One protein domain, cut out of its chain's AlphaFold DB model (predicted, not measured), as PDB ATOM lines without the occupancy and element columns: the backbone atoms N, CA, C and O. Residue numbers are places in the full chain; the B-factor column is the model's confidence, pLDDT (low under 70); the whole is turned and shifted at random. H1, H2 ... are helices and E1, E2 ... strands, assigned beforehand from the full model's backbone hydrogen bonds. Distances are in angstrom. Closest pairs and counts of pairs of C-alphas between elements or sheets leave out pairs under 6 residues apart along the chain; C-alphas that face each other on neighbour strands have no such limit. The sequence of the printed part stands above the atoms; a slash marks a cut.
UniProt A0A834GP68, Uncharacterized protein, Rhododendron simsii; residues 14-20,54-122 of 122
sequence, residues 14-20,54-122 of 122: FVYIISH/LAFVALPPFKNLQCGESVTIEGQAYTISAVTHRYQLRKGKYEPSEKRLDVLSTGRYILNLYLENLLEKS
ATOM      1  N   PHE A  14     -11.894 300.145   3.791       42.88
ATOM      2  CA  PHE A  14     -12.804 299.854   4.891       42.88
ATOM      3  C   PHE A  14     -14.108 299.351   4.291       42.88
ATOM      4  O   PHE A  14     -14.997 300.150   4.012       42.88
ATOM      5  N   VAL A  15     -14.232 298.050   4.037       49.09
ATOM      6  CA  VAL A  15     -15.529 297.493   3.627       49.09
ATOM      7  C   VAL A  15     -16.418 297.421   4.856       49.09
ATOM      8  O   VAL A  15     -16.293 296.503   5.652       49.09
ATOM      9  N   TYR A  16     -17.306 298.405   5.014       46.00
ATOM     10  CA  TYR A  16     -18.294 298.423   6.088       46.00
ATOM     11  C   TYR A  16     -19.442 297.474   5.761       46.00
ATOM     12  O   TYR A  16     -20.364 297.833   5.028       46.00
ATOM     13  N   ILE A  17     -19.425 296.284   6.354       52.34
ATOM     14  CA  ILE A  17     -20.580 295.391   6.276       52.34
ATOM     15  C   ILE A  17     -21.534 295.695   7.424       52.34
ATOM     16  O   ILE A  17     -21.152 295.518   8.574       52.34
ATOM     17  N   ILE A  18     -22.760 296.128   7.116       51.34
ATOM     18  CA  ILE A  18     -23.817 296.383   8.101       51.34
ATOM     19  C   ILE A  18     -24.794 295.208   8.113       51.34
ATOM     20  O   ILE A  18     -25.599 295.059   7.195       51.34
ATOM     21  N   SER A  19     -24.770 294.406   9.175       46.03
ATOM     22  CA  SER A  19     -25.843 293.438   9.438       46.03
ATOM     23  C   SER A  19     -26.882 294.073  10.363       46.03
ATOM     24  O   SER A  19     -26.565 294.443  11.498       46.03
ATOM     25  N   HIS A  20     -28.126 294.186   9.897       47.16
ATOM     26  CA  HIS A  20     -29.273 294.477  10.756       47.16
ATOM     27  C   HIS A  20     -29.747 293.168  11.389       47.16
ATOM     28  O   HIS A  20     -30.216 292.269  10.693       47.16
ATOM     29  N   LEU A  54     -18.687 301.175  -1.115       45.91
ATOM     30  CA  LEU A  54     -18.178 299.916  -0.599       45.91
ATOM     31  C   LEU A  54     -19.349 298.942  -0.604       45.91
ATOM     32  O   LEU A  54     -20.427 299.270  -0.106       45.91
ATOM     33  N   ALA A  55     -19.148 297.792  -1.238       41.53
ATOM     34  CA  ALA A  55     -20.176 296.791  -1.441       41.53
ATOM     35  C   ALA A  55     -20.811 296.370  -0.107       41.53
ATOM     36  O   ALA A  55     -20.139 295.906   0.816       41.53
ATOM     37  N   PHE A  56     -22.128 296.540  -0.014       48.22
ATOM     38  CA  PHE A  56     -22.924 296.027   1.090       48.22
ATOM     39  C   PHE A  56     -23.186 294.544   0.834       48.22
ATOM     40  O   PHE A  56     -24.168 294.184   0.189       48.22
ATOM     41  N   VAL A  57     -22.307 293.672   1.320       50.78
ATOM     42  CA  VAL A  57     -22.582 292.232   1.306       50.78
ATOM     43  C   VAL A  57     -23.348 291.889   2.574       50.78
ATOM     44  O   VAL A  57     -22.816 291.992   3.676       50.78
ATOM     45  N   ALA A  58     -24.614 291.499   2.429       47.88
ATOM     46  CA  ALA A  58     -25.389 290.950   3.529       47.88
ATOM     47  C   ALA A  58     -24.722 289.648   3.989       47.88
ATOM     48  O   ALA A  58     -24.829 288.612   3.334       47.88
ATOM     49  N   LEU A  59     -23.990 289.707   5.102       54.09
ATOM     50  CA  LEU A  59     -23.452 288.503   5.721       54.09
ATOM     51  C   LEU A  59     -24.611 287.625   6.188       54.09
ATOM     52  O   LEU A  59     -25.610 288.163   6.685       54.09
ATOM     53  N   PRO A  60     -24.477 286.291   6.102       52.19
ATOM     54  CA  PRO A  60     -25.459 285.398   6.688       52.19
ATOM     55  C   PRO A  60     -25.656 285.777   8.169       52.19
ATOM     56  O   PRO A  60     -24.681 285.810   8.927       52.19
ATOM     57  N   PRO A  61     -26.899 286.073   8.602       51.31
ATOM     58  CA  PRO A  61     -27.185 286.687   9.904       51.31
ATOM     59  C   PRO A  61     -26.882 285.781  11.111       51.31
ATOM     60  O   PRO A  61     -27.021 286.215  12.250       51.31
ATOM     61  N   PHE A  62     -26.463 284.537  10.869       45.25
ATOM     62  CA  PHE A  62     -26.304 283.490  11.878       45.25
ATOM     63  C   PHE A  62     -24.858 283.223  12.321       45.25
ATOM     64  O   PHE A  62     -24.660 282.415  13.225       45.25
ATOM     65  N   LYS A  63     -23.840 283.871  11.733       62.69
ATOM     66  CA  LYS A  63     -22.445 283.657  12.155       62.69
ATOM     67  C   LYS A  63     -21.974 284.745  13.119       62.69
ATOM     68  O   LYS A  63     -21.997 285.937  12.810       62.69
ATOM     69  N   ASN A  64     -21.494 284.333  14.289       68.88
ATOM     70  CA  ASN A  64     -20.789 285.207  15.225       68.88
ATOM     71  C   ASN A  64     -19.374 285.473  14.706       68.88
ATOM     72  O   ASN A  64     -18.421 284.921  15.232       68.88
ATOM     73  N   LEU A  65     -19.257 286.296  13.660       77.12
ATOM     74  CA  LEU A  65     -17.948 286.612  13.095       77.12
ATOM     75  C   LEU A  65     -17.063 287.352  14.101       77.12
ATOM     76  O   LEU A  65     -17.535 288.342  14.684       77.12
ATOM     77  N   GLN A  66     -15.827 286.876  14.259       83.56
ATOM     78  CA  GLN A  66     -14.802 287.395  15.172       83.56
ATOM     79  C   GLN A  66     -13.609 288.006  14.418       83.56
ATOM     80  O   GLN A  66     -13.441 287.809  13.215       83.56
ATOM     81  N   CYS A  67     -12.770 288.768  15.124       85.38
ATOM     82  CA  CYS A  67     -11.508 289.262  14.571       85.38
ATOM     83  C   CYS A  67     -10.577 288.089  14.224       85.38
ATOM     84  O   CYS A  67     -10.531 287.099  14.948       85.38
ATOM     85  N   GLY A  68      -9.832 288.205  13.125       84.25
ATOM     86  CA  GLY A  68      -8.927 287.158  12.637       84.25
ATOM     87  C   GLY A  68      -9.596 286.082  11.774       84.25
ATOM     88  O   GLY A  68      -8.895 285.323  11.107       84.25
ATOM     89  N   GLU A  69     -10.928 286.031  11.707       85.69
ATOM     90  CA  GLU A  69     -11.623 285.126  10.790       85.69
ATOM     91  C   GLU A  69     -11.527 285.598   9.331       85.69
ATOM     92  O   GLU A  69     -11.468 286.800   9.039       85.69
ATOM     93  N   SER A  70     -11.547 284.638   8.401       83.75
ATOM     94  CA  SER A  70     -11.624 284.906   6.969       83.75
ATOM     95  C   SER A  70     -13.076 284.986   6.492       83.75
ATOM     96  O   SER A  70     -13.927 284.161   6.824       83.75
ATOM     97  N   VAL A  71     -13.360 286.003   5.687       80.69
ATOM     98  CA  VAL A  71     -14.663 286.263   5.079       80.69
ATOM     99  C   VAL A  71     -14.485 286.348   3.580       80.69
ATOM    100  O   VAL A  71     -13.602 287.045   3.086       80.69
ATOM    101  N   THR A  72     -15.348 285.655   2.851       81.56
ATOM    102  CA  THR A  72     -15.414 285.746   1.398       81.56
ATOM    103  C   THR A  72     -16.381 286.855   0.994       81.56
ATOM    104  O   THR A  72     -17.579 286.793   1.266       81.56
ATOM    105  N   ILE A  73     -15.851 287.893   0.353       76.31
ATOM    106  CA  ILE A  73     -16.596 289.037  -0.179       76.31
ATOM    107  C   ILE A  73     -16.356 289.026  -1.683       76.31
ATOM    108  O   ILE A  73     -15.207 289.046  -2.115       76.31
ATOM    109  N   GLU A  74     -17.425 288.934  -2.477       77.56
ATOM    110  CA  GLU A  74     -17.332 288.969  -3.950       77.56
ATOM    111  C   GLU A  74     -16.354 287.921  -4.533       77.56
ATOM    112  O   GLU A  74     -15.675 288.152  -5.528       77.56
ATOM    113  N   GLY A  75     -16.262 286.749  -3.892       74.44
ATOM    114  CA  GLY A  75     -15.370 285.662  -4.316       74.44
ATOM    115  C   GLY A  75     -13.904 285.823  -3.895       74.44
ATOM    116  O   GLY A  75     -13.104 284.933  -4.167       74.44
ATOM    117  N   GLN A  76     -13.549 286.901  -3.192       78.44
ATOM    118  CA  GLN A  76     -12.211 287.115  -2.636       78.44
ATOM    119  C   GLN A  76     -12.211 286.943  -1.116       78.44
ATOM    120  O   GLN A  76     -13.148 287.344  -0.426       78.44
ATOM    121  N   ALA A  77     -11.152 286.331  -0.588       80.75
ATOM    122  CA  ALA A  77     -10.980 286.141   0.847       80.75
ATOM    123  C   ALA A  77     -10.316 287.368   1.485       80.75
ATOM    124  O   ALA A  77      -9.228 287.788   1.089       80.75
ATOM    125  N   TYR A  78     -10.961 287.901   2.514       85.75
ATOM    126  CA  TYR A  78     -10.457 288.972   3.363       85.75
ATOM    127  C   TYR A  78     -10.415 288.504   4.812       85.75
ATOM    128  O   TYR A  78     -11.145 287.598   5.199       85.75
ATOM    129  N   THR A  79      -9.579 289.131   5.628       88.69
ATOM    130  CA  THR A  79      -9.477 288.858   7.062       88.69
ATOM    131  C   THR A  79     -10.112 289.999   7.848       88.69
ATOM    132  O   THR A  79      -9.871 291.172   7.553       88.69
ATOM    133  N   ILE A  80     -10.923 289.667   8.852       88.19
ATOM    134  CA  ILE A  80     -11.545 290.661   9.731       88.19
ATOM    135  C   ILE A  80     -10.481 291.257  10.646       88.19
ATOM    136  O   ILE A  80      -9.897 290.555  11.471       88.19
ATOM    137  N   SER A  81     -10.274 292.566  10.539       87.12
ATOM    138  CA  SER A  81      -9.405 293.308  11.448       87.12
ATOM    139  C   SER A  81     -10.144 293.761  12.702       87.12
ATOM    140  O   SER A  81      -9.581 293.708  13.789       87.12
ATOM    141  N   ALA A  82     -11.399 294.206  12.567       84.50
ATOM    142  CA  ALA A  82     -12.177 294.701  13.698       84.50
ATOM    143  C   ALA A  82     -13.674 294.415  13.554       84.50
ATOM    144  O   ALA A  82     -14.236 294.412  12.456       84.50
ATOM    145  N   VAL A  83     -14.330 294.223  14.699       86.62
ATOM    146  CA  VAL A  83     -15.779 294.044  14.814       86.62
ATOM    147  C   VAL A  83     -16.334 295.147  15.707       86.62
ATOM    148  O   VAL A  83     -15.984 295.241  16.879       86.62
ATOM    149  N   THR A  84     -17.227 295.977  15.173       85.31
ATOM    150  CA  THR A  84     -17.895 297.041  15.933       85.31
ATOM    151  C   THR A  84     -19.380 296.739  16.083       85.31
ATOM    152  O   THR A  84     -20.108 296.623  15.095       85.31
ATOM    153  N   HIS A  85     -19.852 296.679  17.327       84.06
ATOM    154  CA  HIS A  85     -21.269 296.531  17.655       84.06
ATOM    155  C   HIS A  85     -21.850 297.862  18.128       84.06
ATOM    156  O   HIS A  85     -21.309 298.499  19.031       84.06
ATOM    157  N   ARG A  86     -22.974 298.281  17.544       83.88
ATOM    158  CA  ARG A  86     -23.743 299.437  18.017       83.88
ATOM    159  C   ARG A  86     -25.015 298.973  18.691       83.88
ATOM    160  O   ARG A  86     -25.837 298.291  18.079       83.88
ATOM    161  N   TYR A  87     -25.188 299.419  19.926       86.25
ATOM    162  CA  TYR A  87     -26.361 299.151  20.742       86.25
ATOM    163  C   TYR A  87     -27.230 300.403  20.856       86.25
ATOM    164  O   TYR A  87     -26.728 301.526  20.869       86.25
ATOM    165  N   GLN A  88     -28.540 300.203  20.932       88.88
ATOM    166  CA  GLN A  88     -29.535 301.242  21.167       88.88
ATOM    167  C   GLN A  88     -30.346 300.889  22.408       88.88
ATOM    168  O   GLN A  88     -30.776 299.750  22.567       88.88
ATOM    169  N   LEU A  89     -30.594 301.871  23.273       93.38
ATOM    170  CA  LEU A  89     -31.485 301.690  24.412       93.38
ATOM    171  C   LEU A  89     -32.941 301.696  23.924       93.38
ATOM    172  O   LEU A  89     -33.420 302.698  23.393       93.38
ATOM    173  N   ARG A  90     -33.656 300.588  24.108       89.81
ATOM    174  CA  ARG A  90     -35.082 300.444  23.794       89.81
ATOM    175  C   ARG A  90     -35.811 299.858  24.994       89.81
ATOM    176  O   ARG A  90     -35.432 298.813  25.506       89.81
ATOM    177  N   LYS A  91     -36.854 300.553  25.462       89.31
ATOM    178  CA  LYS A  91     -37.707 300.116  26.590       89.31
ATOM    179  C   LYS A  91     -36.902 299.656  27.823       89.31
ATOM    180  O   LYS A  91     -37.220 298.642  28.436       89.31
ATOM    181  N   GLY A  92     -35.833 300.386  28.155       91.50
ATOM    182  CA  GLY A  92     -34.966 300.077  29.297       91.50
ATOM    183  C   GLY A  92     -33.956 298.941  29.081       91.50
ATOM    184  O   GLY A  92     -33.326 298.522  30.045       91.50
ATOM    185  N   LYS A  93     -33.775 298.434  27.852       90.62
ATOM    186  CA  LYS A  93     -32.784 297.396  27.512       90.62
ATOM    187  C   LYS A  93     -31.899 297.828  26.345       90.62
ATOM    188  O   LYS A  93     -32.367 298.502  25.431       90.62
ATOM    189  N   TYR A  94     -30.625 297.443  26.365       90.81
ATOM    190  CA  TYR A  94     -29.724 297.659  25.232       90.81
ATOM    191  C   TYR A  94     -29.961 296.583  24.170       90.81
ATOM    192  O   TYR A  94     -29.696 295.406  24.401       90.81
ATOM    193  N   GLU A  95     -30.455 296.993  23.006       85.69
ATOM    194  CA  GLU A  95     -30.673 296.128  21.849       85.69
ATOM    195  C   GLU A  95     -29.603 296.393  20.775       85.69
ATOM    196  O   GLU A  95     -29.291 297.554  20.492       85.69
ATOM    197  N   PRO A  96     -29.017 295.353  20.157       82.19
ATOM    198  CA  PRO A  96     -28.086 295.530  19.049       82.19
ATOM    199  C   PRO A  96     -28.823 296.096  17.828       82.19
ATOM    200  O   PRO A  96     -29.857 295.583  17.411       82.19
ATOM    201  N   SER A  97     -28.292 297.174  17.250       78.56
ATOM    202  CA  SER A  97     -28.886 297.853  16.091       78.56
ATOM    203  C   SER A  97     -28.090 297.650  14.807       78.56
ATOM    204  O   SER A  97     -28.677 297.625  13.725       78.56
ATOM    205  N   GLU A  98     -26.764 297.598  14.913       77.62
ATOM    206  CA  GLU A  98     -25.854 297.576  13.770       77.62
ATOM    207  C   GLU A  98     -24.599 296.788  14.151       77.62
ATOM    208  O   GLU A  98     -23.992 297.055  15.193       77.62
ATOM    209  N   LYS A  99     -24.190 295.842  13.308       79.75
ATOM    210  CA  LYS A  99     -22.868 295.210  13.387       79.75
ATOM    211  C   LYS A  99     -22.062 295.651  12.175       79.75
ATOM    212  O   LYS A  99     -22.556 295.489  11.066       79.75
ATOM    213  N   ARG A 100     -20.868 296.205  12.402       82.00
ATOM    214  CA  ARG A 100     -19.897 296.602  11.375       82.00
ATOM    215  C   ARG A 100     -18.678 295.701  11.438       82.00
ATOM    216  O   ARG A 100     -18.135 295.504  12.524       82.00
ATOM    217  N   LEU A 101     -18.256 295.191  10.291       82.88
ATOM    218  CA  LEU A 101     -16.962 294.533  10.144       82.88
ATOM    219  C   LEU A 101     -16.020 295.453   9.387       82.88
ATOM    220  O   LEU A 101     -16.430 296.016   8.379       82.88
ATOM    221  N   ASP A 102     -14.785 295.555   9.864       84.50
ATOM    222  CA  ASP A 102     -13.669 296.100   9.104       84.50
ATOM    223  C   ASP A 102     -12.820 294.922   8.630       84.50
ATOM    224  O   ASP A 102     -12.426 294.061   9.424       84.50
ATOM    225  N   VAL A 103     -12.570 294.863   7.327       82.25
ATOM    226  CA  VAL A 103     -11.857 293.759   6.683       82.25
ATOM    227  C   VAL A 103     -10.679 294.285   5.884       82.25
ATOM    228  O   VAL A 103     -10.742 295.349   5.271       82.25
ATOM    229  N   LEU A 104      -9.600 293.513   5.883       86.81
ATOM    230  CA  LEU A 104      -8.370 293.793   5.156       86.81
ATOM    231  C   LEU A 104      -8.000 292.575   4.317       86.81
ATOM    232  O   LEU A 104      -8.425 291.456   4.600       86.81
ATOM    233  N   SER A 105      -7.177 292.762   3.287       88.56
ATOM    234  CA  SER A 105      -6.547 291.607   2.647       88.56
ATOM    235  C   SER A 105      -5.685 290.868   3.669       88.56
ATOM    236  O   SER A 105      -5.077 291.487   4.547       88.56
ATOM    237  N   THR A 106      -5.602 289.544   3.547       88.81
ATOM    238  CA  THR A 106      -4.859 288.713   4.504       88.81
ATOM    239  C   THR A 106      -3.400 289.154   4.640       88.81
ATOM    240  O   THR A 106      -2.897 289.275   5.752       88.81
ATOM    241  N   GLY A 107      -2.743 289.509   3.529       90.50
ATOM    242  CA  GLY A 107      -1.375 290.035   3.566       90.50
ATOM    243  C   GLY A 107      -1.257 291.345   4.350       90.50
ATOM    244  O   GLY A 107      -0.340 291.511   5.147       90.50
ATOM    245  N   ARG A 108      -2.219 292.263   4.192       89.31
ATOM    246  CA  ARG A 108      -2.224 293.535   4.926       89.31
ATOM    247  C   ARG A 108      -2.490 293.334   6.417       89.31
ATOM    248  O   ARG A 108      -1.871 294.009   7.228       89.31
ATOM    249  N   TYR A 109      -3.378 292.407   6.770       89.56
ATOM    250  CA  TYR A 109      -3.647 292.046   8.161       89.56
ATOM    251  C   TYR A 109      -2.386 291.521   8.865       89.56
ATOM    252  O   TYR A 109      -2.027 292.022   9.926       89.56
ATOM    253  N   ILE A 110      -1.665 290.586   8.234       92.50
ATOM    254  CA  ILE A 110      -0.423 290.017   8.785       92.50
ATOM    255  C   ILE A 110       0.669 291.084   8.925       92.50
ATOM    256  O   ILE A 110       1.341 291.143   9.950       92.50
ATOM    257  N   LEU A 111       0.842 291.943   7.916       94.19
ATOM    258  CA  LEU A 111       1.831 293.022   7.973       94.19
ATOM    259  C   LEU A 111       1.537 294.009   9.105       94.19
ATOM    260  O   LEU A 111       2.458 294.406   9.812       94.19
ATOM    261  N   ASN A 112       0.270 294.377   9.302       92.44
ATOM    262  CA  ASN A 112      -0.119 295.248  10.407       92.44
ATOM    263  C   ASN A 112       0.195 294.600  11.757       92.44
ATOM    264  O   ASN A 112       0.849 295.235  12.575       92.44
ATOM    265  N   LEU A 113      -0.173 293.327  11.946       92.19
ATOM    266  CA  LEU A 113       0.163 292.585  13.163       92.19
ATOM    267  C   LEU A 113       1.672 292.563  13.414       92.19
ATOM    268  O   LEU A 113       2.118 292.756  14.541       92.19
ATOM    269  N   TYR A 114       2.478 292.319  12.381       95.25
ATOM    270  CA  TYR A 114       3.932 292.309  12.522       95.25
ATOM    271  C   TYR A 114       4.470 293.671  12.974       95.25
ATOM    272  O   TYR A 114       5.259 293.737  13.912       95.25
ATOM    273  N   LEU A 115       4.017 294.755  12.342       95.38
ATOM    274  CA  LEU A 115       4.447 296.111  12.680       95.38
ATOM    275  C   LEU A 115       3.996 296.529  14.085       95.38
ATOM    276  O   LEU A 115       4.792 297.104  14.821       95.38
ATOM    277  N   GLU A 116       2.761 296.208  14.474       93.06
ATOM    278  CA  GLU A 116       2.238 296.452  15.826       93.06
ATOM    279  C   GLU A 116       3.096 295.735  16.879       93.06
ATOM    280  O   GLU A 116       3.566 296.365  17.824       93.06
ATOM    281  N   ASN A 117       3.425 294.459  16.650       94.62
ATOM    282  CA  ASN A 117       4.287 293.683  17.545       94.62
ATOM    283  C   ASN A 117       5.718 294.233  17.662       94.62
ATOM    284  O   ASN A 117       6.367 294.028  18.687       94.62
ATOM    285  N   LEU A 118       6.255 294.853  16.608       95.94
ATOM    286  CA  LEU A 118       7.574 295.487  16.670       95.94
ATOM    287  C   LEU A 118       7.535 296.786  17.474       95.94
ATOM    288  O   LEU A 118       8.438 297.021  18.270       95.94
ATOM    289  N   LEU A 119       6.493 297.598  17.280       95.19
ATOM    290  CA  LEU A 119       6.306 298.859  18.000       95.19
ATOM    291  C   LEU A 119       6.069 298.645  19.497       95.19
ATOM    292  O   LEU A 119       6.518 299.447  20.304       95.19
ATOM    293  N   GLU A 120       5.392 297.565  19.886       93.38
ATOM    294  CA  GLU A 120       5.207 297.222  21.302       93.38
ATOM    295  C   GLU A 120       6.506 296.778  21.997       93.38
ATOM    296  O   GLU A 120       6.591 296.818  23.224       93.38
ATOM    297  N   LYS A 121       7.511 296.332  21.233       85.12
ATOM    298  CA  LYS A 121       8.776 295.782  21.755       85.12
ATOM    299  C   LYS A 121       9.943 296.773  21.757       85.12
ATOM    300  O   LYS A 121      11.018 296.400  22.230       85.12
ATOM    301  N   SER A 122       9.768 297.968  21.197       67.94
ATOM    302  CA  SER A 122      10.779 299.036  21.147       67.94
ATOM    303  C   SER A 122      10.668 299.976  22.336       67.94
ATOM    304  O   SER A 122      11.724 300.319  22.905       67.94
TER     305      SER A 122
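What this domain is: This is residues 14 to 20 and 54 to 122 of the 122 residues of an uncharacterized protein of Rhododendron simsii (UniProt A0A834GP68). What shape does the model show? The long hairpin E3 and E4 makes the ribbon of a curled, four-stranded sheet, with short E1 and E2 at its edges; helix H1 follows at one end of the ribbon, and residues 114 to 122 stick out. What is in it? The printed part has 76 residues, with four named strands and one named helix in the order E1, E2, E3, E4, H1, a mixed class; the antiparallel sheet runs E1, E4, E3, E2. It is loose, with a radius of gyration of the C-alphas of 14.9 A and spans of 48 by 34 by 20 A.

Where its parts are: Where are the strands? E3, residues 76 to 90, measures 37.4 A and bends by 71 degrees at residue 79; E4, residues 93 to 105, measures 36.6 A. E2 is residues 70 to 73, and E1, residues 17 to 19, begins at C-alpha 17 (-20.580, 295.391, 6.276). Where is the helix? H1, residues 106 to 119, measures 20.2 A and ends at C-alpha 119 (6.306, 298.859, 18.000).

How they stand to each other: How do the strands pair? E2, E3 and E4 form a meander, each strand the antiparallel neighbour of the one before, with N 84 and O 100 of E3 and E4 2.8 A apart, and N 71 and O 78 of E2 and E3 2.8 A apart. E1 is antiparallel to E4 at 153 degrees, with N 19 and O 99 3.1 A apart. Where is H1? It is on the strongly twisted sheet, over E4 and E3, at a height of 11.2 A; the closest C-alphas of E3 and H1, Thr 79 and Thr 106, are 5.3 A apart. Every O i to N i+4 pair in H1 is within hydrogen-bond range.

The domain as a whole: How far does it reach? The two farthest C-alphas, Lys 91 and Ser 122, are 48.8 A apart. Is anything missing or uncertain? Residues 21 to 53 are not printed, and C-alphas 20 and 54 are 16.8 A apart; pLDDT is under 70 at residues 14 to 20, 54 to 64 and 122.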